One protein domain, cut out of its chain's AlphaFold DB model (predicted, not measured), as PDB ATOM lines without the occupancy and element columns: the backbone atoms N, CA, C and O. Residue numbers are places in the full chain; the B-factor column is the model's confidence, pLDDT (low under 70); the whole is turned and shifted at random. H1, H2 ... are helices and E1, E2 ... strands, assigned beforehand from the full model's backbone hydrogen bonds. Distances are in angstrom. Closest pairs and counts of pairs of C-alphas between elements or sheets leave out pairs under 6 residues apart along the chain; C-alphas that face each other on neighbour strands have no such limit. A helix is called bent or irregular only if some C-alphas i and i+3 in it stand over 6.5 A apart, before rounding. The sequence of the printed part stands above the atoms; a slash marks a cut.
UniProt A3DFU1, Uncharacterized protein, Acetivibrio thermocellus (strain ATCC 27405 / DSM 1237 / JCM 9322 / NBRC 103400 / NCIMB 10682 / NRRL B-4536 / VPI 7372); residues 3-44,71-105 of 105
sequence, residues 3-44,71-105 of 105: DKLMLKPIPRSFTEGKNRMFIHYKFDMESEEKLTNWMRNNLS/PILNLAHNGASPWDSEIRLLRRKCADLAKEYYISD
ATOM      1  N   ASP A   3     414.974 455.402 401.130       58.50
ATOM      2  CA  ASP A   3     415.945 456.075 402.015       58.50
ATOM      3  C   ASP A   3     417.404 455.943 401.554       58.50
ATOM      4  O   ASP A   3     418.243 456.773 401.877       58.50
ATOM      5  N   LYS A   4     417.722 454.896 400.777       66.44
ATOM      6  CA  LYS A   4     419.088 454.650 400.283       66.44
ATOM      7  C   LYS A   4     419.426 455.494 399.055       66.44
ATOM      8  O   LYS A   4     420.591 455.796 398.837       66.44
ATOM      9  N   LEU A   5     418.419 455.831 398.250       74.19
ATOM     10  CA  LEU A   5     418.567 456.649 397.043       74.19
ATOM     11  C   LEU A   5     418.011 458.070 397.228       74.19
ATOM     12  O   LEU A   5     418.126 458.882 396.316       74.19
ATOM     13  N   MET A   6     417.433 458.364 398.400       82.19
ATOM     14  CA  MET A   6     416.721 459.606 398.716       82.19
ATOM     15  C   MET A   6     415.743 460.002 397.602       82.19
ATOM     16  O   MET A   6     415.762 461.131 397.118       82.19
ATOM     17  N   LEU A   7     414.935 459.035 397.152       88.19
ATOM     18  CA  LEU A   7     413.969 459.270 396.078       88.19
ATOM     19  C   LEU A   7     412.828 460.146 396.589       88.19
ATOM     20  O   LEU A   7     412.303 459.896 397.675       88.19
ATOM     21  N   LYS A   8     412.403 461.109 395.774       88.62
ATOM     22  CA  LYS A   8     411.337 462.057 396.092       88.62
ATOM     23  C   LYS A   8     410.111 461.821 395.202       88.62
ATOM     24  O   LYS A   8     410.093 462.266 394.052       88.62
ATOM     25  N   PRO A   9     409.092 461.096 395.697       89.00
ATOM     26  CA  PRO A   9     407.813 460.992 395.015       89.00
ATOM     27  C   PRO A   9     407.130 462.360 394.968       89.00
ATOM     28  O   PRO A   9     407.047 463.054 395.979       89.00
ATOM     29  N   ILE A  10     406.601 462.719 393.807       88.00
ATOM     30  CA  ILE A  10     405.808 463.925 393.580       88.00
ATOM     31  C   ILE A  10     404.505 463.555 392.856       88.00
ATOM     32  O   ILE A  10     404.454 462.532 392.157       88.00
ATOM     33  N   PRO A  11     403.439 464.364 392.985       85.00
ATOM     34  CA  PRO A  11     402.215 464.151 392.223       85.00
ATOM     35  C   PRO A  11     402.509 464.078 390.723       85.00
ATOM     36  O   PRO A  11     403.278 464.876 390.178       85.00
ATOM     37  N   ARG A  12     401.888 463.120 390.026       81.38
ATOM     38  CA  ARG A  12     402.057 462.999 388.572       81.38
ATOM     39  C   ARG A  12     401.469 464.205 387.839       81.38
ATOM     40  O   ARG A  12     402.059 464.663 386.859       81.38
ATOM     41  N   SER A  13     400.341 464.706 388.331       74.56
ATOM     42  CA  SER A  13     399.678 465.911 387.853       74.56
ATOM     43  C   SER A  13     399.126 466.732 389.018       74.56
ATOM     44  O   SER A  13     398.580 466.185 389.973       74.56
ATOM     45  N   PHE A  14     399.205 468.057 388.900       65.25
ATOM     46  CA  PHE A  14     398.584 468.999 389.835       65.25
ATOM     47  C   PHE A  14     397.100 469.256 389.511       65.25
ATOM     48  O   PHE A  14     396.362 469.764 390.354       65.25
ATOM     49  N   THR A  15     396.623 468.874 388.317       61.06
ATOM     50  CA  THR A  15     395.206 469.016 387.926       61.06
ATOM     51  C   THR A  15     394.310 467.912 388.495       61.06
ATOM     52  O   THR A  15     393.114 468.132 388.680       61.06
ATOM     53  N   GLU A  16     394.881 466.759 388.858       52.31
ATOM     54  CA  GLU A  16     394.176 465.650 389.530       52.31
ATOM     55  C   GLU A  16     393.845 465.955 391.006       52.31
ATOM     56  O   GLU A  16     393.039 465.255 391.628       52.31
ATOM     57  N   GLY A  17     394.388 467.051 391.553       50.62
ATOM     58  CA  GLY A  17     394.144 467.522 392.920       50.62
ATOM     59  C   GLY A  17     392.673 467.822 393.235       50.62
ATOM     60  O   GLY A  17     392.275 467.757 394.397       50.62
ATOM     61  N   LYS A  18     391.821 468.051 392.223       51.34
ATOM     62  CA  LYS A  18     390.375 468.266 392.435       51.34
ATOM     63  C   LYS A  18     389.616 467.010 392.883       51.34
ATOM     64  O   LYS A  18     388.605 467.154 393.560       51.34
ATOM     65  N   ASN A  19     390.119 465.804 392.588       51.66
ATOM     66  CA  ASN A  19     389.437 464.537 392.900       51.66
ATOM     67  C   ASN A  19     390.204 463.624 393.878       51.66
ATOM     68  O   ASN A  19     389.855 462.455 394.020       51.66
ATOM     69  N   ARG A  20     391.225 464.134 394.590       53.09
ATOM     70  CA  ARG A  20     392.000 463.385 395.612       53.09
ATOM     71  C   ARG A  20     392.705 462.114 395.104       53.09
ATOM     72  O   ARG A  20     393.121 461.286 395.915       53.09
ATOM     73  N   MET A  21     392.893 461.952 393.796       54.00
ATOM     74  CA  MET A  21     393.558 460.776 393.223       54.00
ATOM     75  C   MET A  21     395.087 460.949 393.215       54.00
ATOM     76  O   MET A  21     395.723 460.910 392.175       54.00
ATOM     77  N   PHE A  22     395.706 461.052 394.399       59.78
ATOM     78  CA  PHE A  22     397.175 460.975 394.572       59.78
ATOM     79  C   PHE A  22     397.738 459.557 394.349       59.78
ATOM     80  O   PHE A  22     398.896 459.270 394.636       59.78
ATOM     81  N   ILE A  23     396.911 458.645 393.833       64.12
ATOM     82  CA  ILE A  23     397.271 457.262 393.501       64.12
ATOM     83  C   ILE A  23     398.327 457.202 392.390       64.12
ATOM     84  O   ILE A  23     399.024 456.195 392.249       64.12
ATOM     85  N   HIS A  24     398.444 458.274 391.603       78.25
ATOM     86  CA  HIS A  24     399.439 458.422 390.558       78.25
ATOM     87  C   HIS A  24     400.533 459.399 391.004       78.25
ATOM     88  O   HIS A  24     400.342 460.614 391.053       78.25
ATOM     89  N   TYR A  25     401.707 458.848 391.296       86.75
ATOM     90  CA  TYR A  25     402.926 459.600 391.576       86.75
ATOM     91  C   TYR A  25     403.967 459.342 390.481       86.75
ATOM     92  O   TYR A  25     403.879 458.366 389.728       86.75
ATOM     93  N   LYS A  26     404.954 460.226 390.403       89.44
ATOM     94  CA  LYS A  26     406.220 460.038 389.683       89.44
ATOM     95  C   LYS A  26     407.363 460.442 390.609       89.44
ATOM     96  O   LYS A  26     407.088 460.964 391.689       89.44
ATOM     97  N   PHE A  27     408.612 460.228 390.225       90.31
ATOM     98  CA  PHE A  27     409.719 460.839 390.949       90.31
ATOM     99  C   PHE A  27     410.102 462.183 390.316       90.31
ATOM    100  O   PHE A  27     409.768 462.465 389.159       90.31
ATOM    101  N   ASP A  28     410.738 463.059 391.095       90.75
ATOM    102  CA  ASP A  28     411.384 464.237 390.517       90.75
ATOM    103  C   ASP A  28     412.553 463.835 389.601       90.75
ATOM    104  O   ASP A  28     412.997 462.687 389.581       90.75
ATOM    105  N   MET A  29     413.033 464.781 388.796       92.56
ATOM    106  CA  MET A  29     414.015 464.481 387.752       92.56
ATOM    107  C   MET A  29     415.320 463.893 388.315       92.56
ATOM    108  O   MET A  29     415.853 462.940 387.753       92.56
ATOM    109  N   GLU A  30     415.799 464.418 389.446       93.56
ATOM    110  CA  GLU A  30     417.009 463.925 390.111       93.56
ATOM    111  C   GLU A  30     416.831 462.482 390.612       93.56
ATOM    112  O   GLU A  30     417.711 461.632 390.464       93.56
ATOM    113  N   SER A  31     415.671 462.173 391.187       91.94
ATOM    114  CA  SER A  31     415.345 460.832 391.665       91.94
ATOM    115  C   SER A  31     415.182 459.827 390.522       91.94
ATOM    116  O   SER A  31     415.647 458.694 390.651       91.94
ATOM    117  N   GLU A  32     414.573 460.221 389.399       93.25
ATOM    118  CA  GLU A  32     414.475 459.383 388.192       93.25
ATOM    119  C   GLU A  32     415.869 459.031 387.644       93.25
ATOM    120  O   GLU A  32     416.131 457.881 387.276       93.25
ATOM    121  N   GLU A  33     416.805 459.986 387.649       93.88
ATOM    122  CA  GLU A  33     418.191 459.746 387.239       93.88
ATOM    123  C   GLU A  33     418.900 458.759 388.179       93.88
ATOM    124  O   GLU A  33     419.495 457.775 387.724       93.88
ATOM    125  N   LYS A  34     418.790 458.962 389.498       92.88
ATOM    126  CA  LYS A  34     419.358 458.048 390.504       92.88
ATOM    127  C   LYS A  34     418.803 456.635 390.358       92.88
ATOM    128  O   LYS A  34     419.568 455.669 390.395       92.88
ATOM    129  N   LEU A  35     417.489 456.509 390.171       91.06
ATOM    130  CA  LEU A  35     416.831 455.224 389.969       91.06
ATOM    131  C   LEU A  35     417.309 454.559 388.674       91.06
ATOM    132  O   LEU A  35     417.632 453.374 388.684       91.06
ATOM    133  N   THR A  36     417.432 455.318 387.586       91.31
ATOM    134  CA  THR A  36     417.937 454.821 386.297       91.31
ATOM    135  C   THR A  36     419.367 454.304 386.403       91.31
ATOM    136  O   THR A  36     419.663 453.202 385.940       91.31
ATOM    137  N   ASN A  37     420.255 455.053 387.056       92.44
ATOM    138  CA  ASN A  37     421.639 454.632 387.267       92.44
ATOM    139  C   ASN A  37     421.723 453.392 388.162       92.44
ATOM    140  O   ASN A  37     422.483 452.468 387.873       92.44
ATOM    141  N   TRP A  38     420.897 453.325 389.207       92.06
ATOM    142  CA  TRP A  38     420.782 452.119 390.017       92.06
ATOM    143  C   TRP A  38     420.322 450.920 389.172       92.06
ATOM    144  O   TRP A  38     420.963 449.873 389.228       92.06
ATOM    145  N   MET A  39     419.284 451.073 388.342       90.25
ATOM    146  CA  MET A  39     418.787 450.003 387.471       90.25
ATOM    147  C   MET A  39     419.867 449.507 386.508       90.25
ATOM    148  O   MET A  39     420.085 448.306 386.426       90.25
ATOM    149  N   ARG A  40     420.606 450.408 385.849       90.31
ATOM    150  CA  ARG A  40     421.710 450.035 384.942       90.31
ATOM    151  C   ARG A  40     422.796 449.209 385.629       90.31
ATOM    152  O   ARG A  40     423.334 448.293 385.023       90.31
ATOM    153  N   ASN A  41     423.107 449.526 386.885       91.31
ATOM    154  CA  ASN A  41     424.179 448.865 387.627       91.31
ATOM    155  C   ASN A  41     423.745 447.558 388.308       91.31
ATOM    156  O   ASN A  41     424.602 446.796 388.744       91.31
ATOM    157  N   ASN A  42     422.437 447.319 388.457       89.69
ATOM    158  CA  ASN A  42     421.910 446.210 389.262       89.69
ATOM    159  C   ASN A  42     420.975 445.268 388.490       89.69
ATOM    160  O   ASN A  42     420.672 444.189 388.993       89.69
ATOM    161  N   LEU A  43     420.506 445.648 387.297       89.00
ATOM    162  CA  LEU A  43     419.632 444.826 386.463       89.00
ATOM    163  C   LEU A  43     420.364 444.385 385.195       89.00
ATOM    164  O   LEU A  43     420.893 445.203 384.446       89.00
ATOM    165  N   SER A  44     420.338 443.082 384.934       85.06
ATOM    166  CA  SER A  44     420.726 442.506 383.648       85.06
ATOM    167  C   SER A  44     419.515 442.431 382.721       85.06
ATOM    168  O   SER A  44     418.431 442.038 383.157       85.06
ATOM    169  N   PRO A  71     408.794 437.112 388.177       85.19
ATOM    170  CA  PRO A  71     409.713 438.240 388.254       85.19
ATOM    171  C   PRO A  71     409.144 439.377 389.109       85.19
ATOM    172  O   PRO A  71     408.006 439.806 388.927       85.19
ATOM    173  N   ILE A  72     409.966 439.895 390.028       85.56
ATOM    174  CA  ILE A  72     409.571 440.892 391.042       85.56
ATOM    175  C   ILE A  72     408.993 442.164 390.404       85.56
ATOM    176  O   ILE A  72     408.060 442.758 390.934       85.56
ATOM    177  N   LEU A  73     409.538 442.575 389.255       82.19
ATOM    178  CA  LEU A  73     409.138 443.799 388.556       82.19
ATOM    179  C   LEU A  73     407.919 443.618 387.645       82.19
ATOM    180  O   LEU A  73     407.356 444.612 387.188       82.19
ATOM    181  N   ASN A  74     407.481 442.382 387.399       85.00
ATOM    182  CA  ASN A  74     406.264 442.147 386.641       85.00
ATOM    183  C   ASN A  74     405.056 442.249 387.575       85.00
ATOM    184  O   ASN A  74     404.745 441.319 388.319       85.00
ATOM    185  N   LEU A  75     404.418 443.419 387.572       78.75
ATOM    186  CA  LEU A  75     403.341 443.756 388.509       78.75
ATOM    187  C   LEU A  75     401.953 443.368 387.990       78.75
ATOM    188  O   LEU A  75     401.022 443.210 388.779       78.75
ATOM    189  N   ALA A  76     401.804 443.238 386.673       69.56
ATOM    190  CA  ALA A  76     400.575 442.790 386.036       69.56
ATOM    191  C   ALA A  76     400.628 441.268 385.856       69.56
ATOM    192  O   ALA A  76     401.665 440.721 385.506       69.56
ATOM    193  N   HIS A  77     399.520 440.573 386.117       66.38
ATOM    194  CA  HIS A  77     399.393 439.125 385.884       66.38
ATOM    195  C   HIS A  77     400.357 438.215 386.684       66.38
ATOM    196  O   HIS A  77     400.393 437.012 386.457       66.38
ATOM    197  N   ASN A  78     401.056 438.742 387.698       72.81
ATOM    198  CA  ASN A  78     401.905 437.976 388.623       72.81
ATOM    199  C   ASN A  78     401.217 437.759 389.988       72.81
ATOM    200  O   ASN A  78     401.755 438.085 391.048       72.81
ATOM    201  N   GLY A  79     399.983 437.242 389.968       65.06
ATOM    202  CA  GLY A  79     399.125 437.127 391.160       65.06
ATOM    203  C   GLY A  79     399.665 436.211 392.267       65.06
ATOM    204  O   GLY A  79     399.212 436.296 393.404       65.06
ATOM    205  N   ALA A  80     400.650 435.365 391.953       72.44
ATOM    206  CA  ALA A  80     401.312 434.460 392.892       72.44
ATOM    207  C   ALA A  80     402.725 434.930 393.298       72.44
ATOM    208  O   ALA A  80     403.509 434.130 393.821       72.44
ATOM    209  N   SER A  81     403.075 436.194 393.031       79.06
ATOM    210  CA  SER A  81     404.347 436.766 393.469       79.06
ATOM    211  C   SER A  81     404.403 436.833 394.997       79.06
ATOM    212  O   SER A  81     403.520 437.442 395.608       79.06
ATOM    213  N   PRO A  82     405.459 436.304 395.641       83.06
ATOM    214  CA  PRO A  82     405.628 436.448 397.086       83.06
ATOM    215  C   PRO A  82     405.856 437.910 397.512       83.06
ATOM    216  O   PRO A  82     405.735 438.236 398.689       83.06
ATOM    217  N   TRP A  83     406.143 438.802 396.559       85.62
ATOM    218  CA  TRP A  83     406.476 440.206 396.797       85.62
ATOM    219  C   TRP A  83     405.291 441.163 396.628       85.62
ATOM    220  O   TRP A  83     405.428 442.348 396.921       85.62
ATOM    221  N   ASP A  84     404.122 440.690 396.172       83.31
ATOM    222  CA  ASP A  84     402.981 441.557 395.829       83.31
ATOM    223  C   ASP A  84     402.547 442.443 397.010       83.31
ATOM    224  O   ASP A  84     402.366 443.652 396.862       83.31
ATOM    225  N   SER A  85     402.464 441.870 398.214       85.62
ATOM    226  CA  SER A  85     402.071 442.618 399.415       85.62
ATOM    227  C   SER A  85     403.075 443.718 399.777       85.62
ATOM    228  O   SER A  85     402.672 444.839 400.105       85.62
ATOM    229  N   GLU A  86     404.372 443.425 399.677       88.38
ATOM    230  CA  GLU A  86     405.440 444.390 399.949       88.38
ATOM    231  C   GLU A  86     405.475 445.492 398.886       88.38
ATOM    232  O   GLU A  86     405.495 446.676 399.223       88.38
ATOM    233  N   ILE A  87     405.373 445.136 397.605       87.50
ATOM    234  CA  ILE A  87     405.330 446.099 396.501       87.50
ATOM    235  C   ILE A  87     404.118 447.024 396.639       87.50
ATOM    236  O   ILE A  87     404.254 448.242 396.513       87.50
ATOM    237  N   ARG A  88     402.932 446.487 396.950       85.12
ATOM    238  CA  ARG A  88     401.733 447.302 397.202       85.12
ATOM    239  C   ARG A  88     401.928 448.250 398.378       85.12
ATOM    240  O   ARG A  88     401.490 449.398 398.302       85.12
ATOM    241  N   LEU A  89     402.577 447.800 399.451       89.25
ATOM    242  CA  LEU A  89     402.897 448.651 400.596       89.25
ATOM    243  C   LEU A  89     403.860 449.779 400.207       89.25
ATOM    244  O   LEU A  89     403.597 450.932 400.540       89.25
ATOM    245  N   LEU A  90     404.933 449.472 399.475       88.56
ATOM    246  CA  LEU A  90     405.905 450.461 399.004       88.56
ATOM    247  C   LEU A  90     405.256 451.493 398.072       88.56
ATOM    248  O   LEU A  90     405.478 452.689 398.238       88.56
ATOM    249  N   ARG A  91     404.391 451.055 397.152       87.25
ATOM    250  CA  ARG A  91     403.639 451.949 396.257       87.25
ATOM    251  C   ARG A  91     402.707 452.886 397.020       87.25
ATOM    252  O   ARG A  91     402.631 454.060 396.673       87.25
ATOM    253  N   ARG A  92     402.024 452.389 398.059       87.69
ATOM    254  CA  ARG A  92     401.200 453.237 398.938       87.69
ATOM    255  C   ARG A  92     402.042 454.294 399.643       87.69
ATOM    256  O   ARG A  92     401.698 455.462 399.562       87.69
ATOM    257  N   LYS A  93     403.190 453.912 400.216       89.31
ATOM    258  CA  LYS A  93     404.110 454.871 400.852       89.31
ATOM    259  C   LYS A  93     404.553 455.978 399.893       89.31
ATOM    260  O   LYS A  93     404.571 457.138 400.277       89.31
ATOM    261  N   CYS A  94     404.873 455.644 398.643       89.19
ATOM    262  CA  CYS A  94     405.214 456.659 397.645       89.19
ATOM    263  C   CYS A  94     404.045 457.607 397.339       89.19
ATOM    264  O   CYS A  94     404.260 458.807 397.201       89.19
ATOM    265  N   ALA A  95     402.822 457.081 397.239       87.00
ATOM    266  CA  ALA A  95     401.630 457.898 397.027       87.00
ATOM    267  C   ALA A  95     401.354 458.835 398.217       87.00
ATOM    268  O   ALA A  95     401.032 460.005 398.013       87.00
ATOM    269  N   ASP A  96     401.532 458.347 399.447       87.44
ATOM    270  CA  ASP A  96     401.376 459.147 400.666       87.44
ATOM    271  C   ASP A  96     402.409 460.285 400.721       87.44
ATOM    272  O   ASP A  96     402.035 461.441 400.907       87.44
ATOM    273  N   LEU A  97     403.685 459.993 400.435       88.00
ATOM    274  CA  LEU A  97     404.751 461.004 400.356       88.00
ATOM    275  C   LEU A  97     404.487 462.053 399.265       88.00
ATOM    276  O   LEU A  97     404.679 463.247 399.482       88.00
ATOM    277  N   ALA A  98     404.001 461.629 398.095       86.69
ATOM    278  CA  ALA A  98     403.639 462.551 397.020       86.69
ATOM    279  C   ALA A  98     402.479 463.480 397.422       86.69
ATOM    280  O   ALA A  98     402.441 464.644 397.024       86.69
ATOM    281  N   LYS A  99     401.530 462.980 398.220       82.88
ATOM    282  CA  LYS A  99     400.431 463.783 398.759       82.88
ATOM    283  C   LYS A  99     400.916 464.794 399.796       82.88
ATOM    284  O   LYS A  99     400.451 465.928 399.773       82.88
ATOM    285  N   GLU A 100     401.824 464.403 400.687       83.19
ATOM    286  CA  GLU A 100     402.440 465.324 401.652       83.19
ATOM    287  C   GLU A 100     403.161 466.467 400.935       83.19
ATOM    288  O   GLU A 100     402.923 467.626 401.264       83.19
ATOM    289  N   TYR A 101     403.929 466.146 399.888       77.44
ATOM    290  CA  TYR A 101     404.607 467.133 399.049       77.44
ATOM    291  C   TYR A 101     403.643 468.175 398.453       77.44
ATOM    292  O   TYR A 101     403.930 469.366 398.466       77.44
ATOM    293  N   TYR A 102     402.468 467.743 397.978       72.56
ATOM    294  CA  TYR A 102     401.441 468.645 397.446       72.56
ATOM    295  C   TYR A 102     400.822 469.573 398.498       72.56
ATOM    296  O   TYR A 102     400.404 470.671 398.163       72.56
ATOM    297  N   ILE A 103     400.688 469.119 399.749       68.25
ATOM    298  CA  ILE A 103     400.095 469.924 400.831       68.25
ATOM    299  C   ILE A 103     401.090 470.980 401.338       68.25
ATOM    300  O   ILE A 103     400.669 471.996 401.888       68.25
ATOM    301  N   SER A 104     402.394 470.724 401.197       62.06
ATOM    302  CA  SER A 104     403.463 471.628 401.629       62.06
ATOM    303  C   SER A 104     403.855 472.715 400.621       62.06
ATOM    304  O   SER A 104     404.527 473.659 401.033       62.06
ATOM    305  N   ASP A 105     403.473 472.570 399.348       56.03
ATOM    306  CA  ASP A 105     403.648 473.574 398.277       56.03
ATOM    307  C   ASP A 105     402.441 474.535 398.211       56.03
ATOM    308  O   ASP A 105     402.655 475.739 397.935       56.03
TER     309      ASP A 105
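This is residues 3 to 44 and 71 to 105 of the 105 residues of an uncharacterized protein of Acetivibrio thermocellus (strain ATCC 27405 / DSM 1237 / JCM 9322 / NBRC 103400 / NCIMB 10682 / NRRL B-4536 / VPI 7372) (UniProt A3DFU1). Two short antiparallel strands, E1 and E2, lie across the latter half of one long helix, H3, and a second helix, H2, runs out from E2 like the other prong of an open, uneven fork. The small irregular helix H1 lies in the loop between the two strands, a loop without named elements, residues 71 to 83, leads into H3 at the end away from the strands, and residues 39 to 44 at the far end of H2 stick out. There are 77 printed residues with three named helices and two named strands, in the order E1, H1, E2, H2, H3; the sheet's order is E1, E2. The class is mostly helix, and the whole is only just loose, close to compact, with a radius of gyration of the C-alphas of 14.0 A and spans of 37 by 28 by 19 A.

Strand E1, residues 9 to 11, and strand E2, residues 25 to 27, are antiparallel neighbours, with 132 degrees between their directions. C-alphas 9 and 27 face each other at 4.5 A, and C-alphas 11 and 25 at 4.7 A. N 10 and O 26 are within hydrogen-bond range at 2.8 A, as are N 26 and O 10 at 2.9 A. Helix H1, residues 15 to 19, comes between the strands in the chain and is apart from H2, residues 29 to 42, and from H3, residues 84 to 104. H2 and E1 are only just apart, with their closest C-alphas at 8.2 A. H2 and H3 are apart. The closest C-alphas of E1 and H3 are those of Ile 10 and Ala 98, 4.3 A apart. The closest C-alphas of E2 and H3 are those of Tyr 25 and Ala 95, 5.9 A apart. Every O i to N i+4 pair is within hydrogen-bond range in H2 and H3; in H1 it is 0 of 1, with 1 of 2 O i to N i+3 pairs within range.

E1 begins at C-alpha 9, (407.813, 460.992, 395.015), and is 7.0 A long. H1 is only just irregular, with C-alphas 15 and 18 6.7 A apart, and measures 8.8 A. E2 measures 6.9 A. H2 measures 20.0 A and ends at C-alpha 42, (421.910, 446.210, 389.262). H3 measures 30.6 A and ends at C-alpha 104, (403.463, 471.628, 401.629).

The two C-alphas farthest apart are those of Lys 18 and Ser 44, 40.8 A. Residues 45 to 70 are not printed, and C-alphas 44 and 71 are 12.7 A apart across that cut. The links E1 to H1, H1 to E2 and E2 to H2 are tight; H2 to H3 is the link across the cut. The mean pLDDT of the printed part is 80.0, and 18 residues are under 70, among them residues 14 to 23 and 103 to 105.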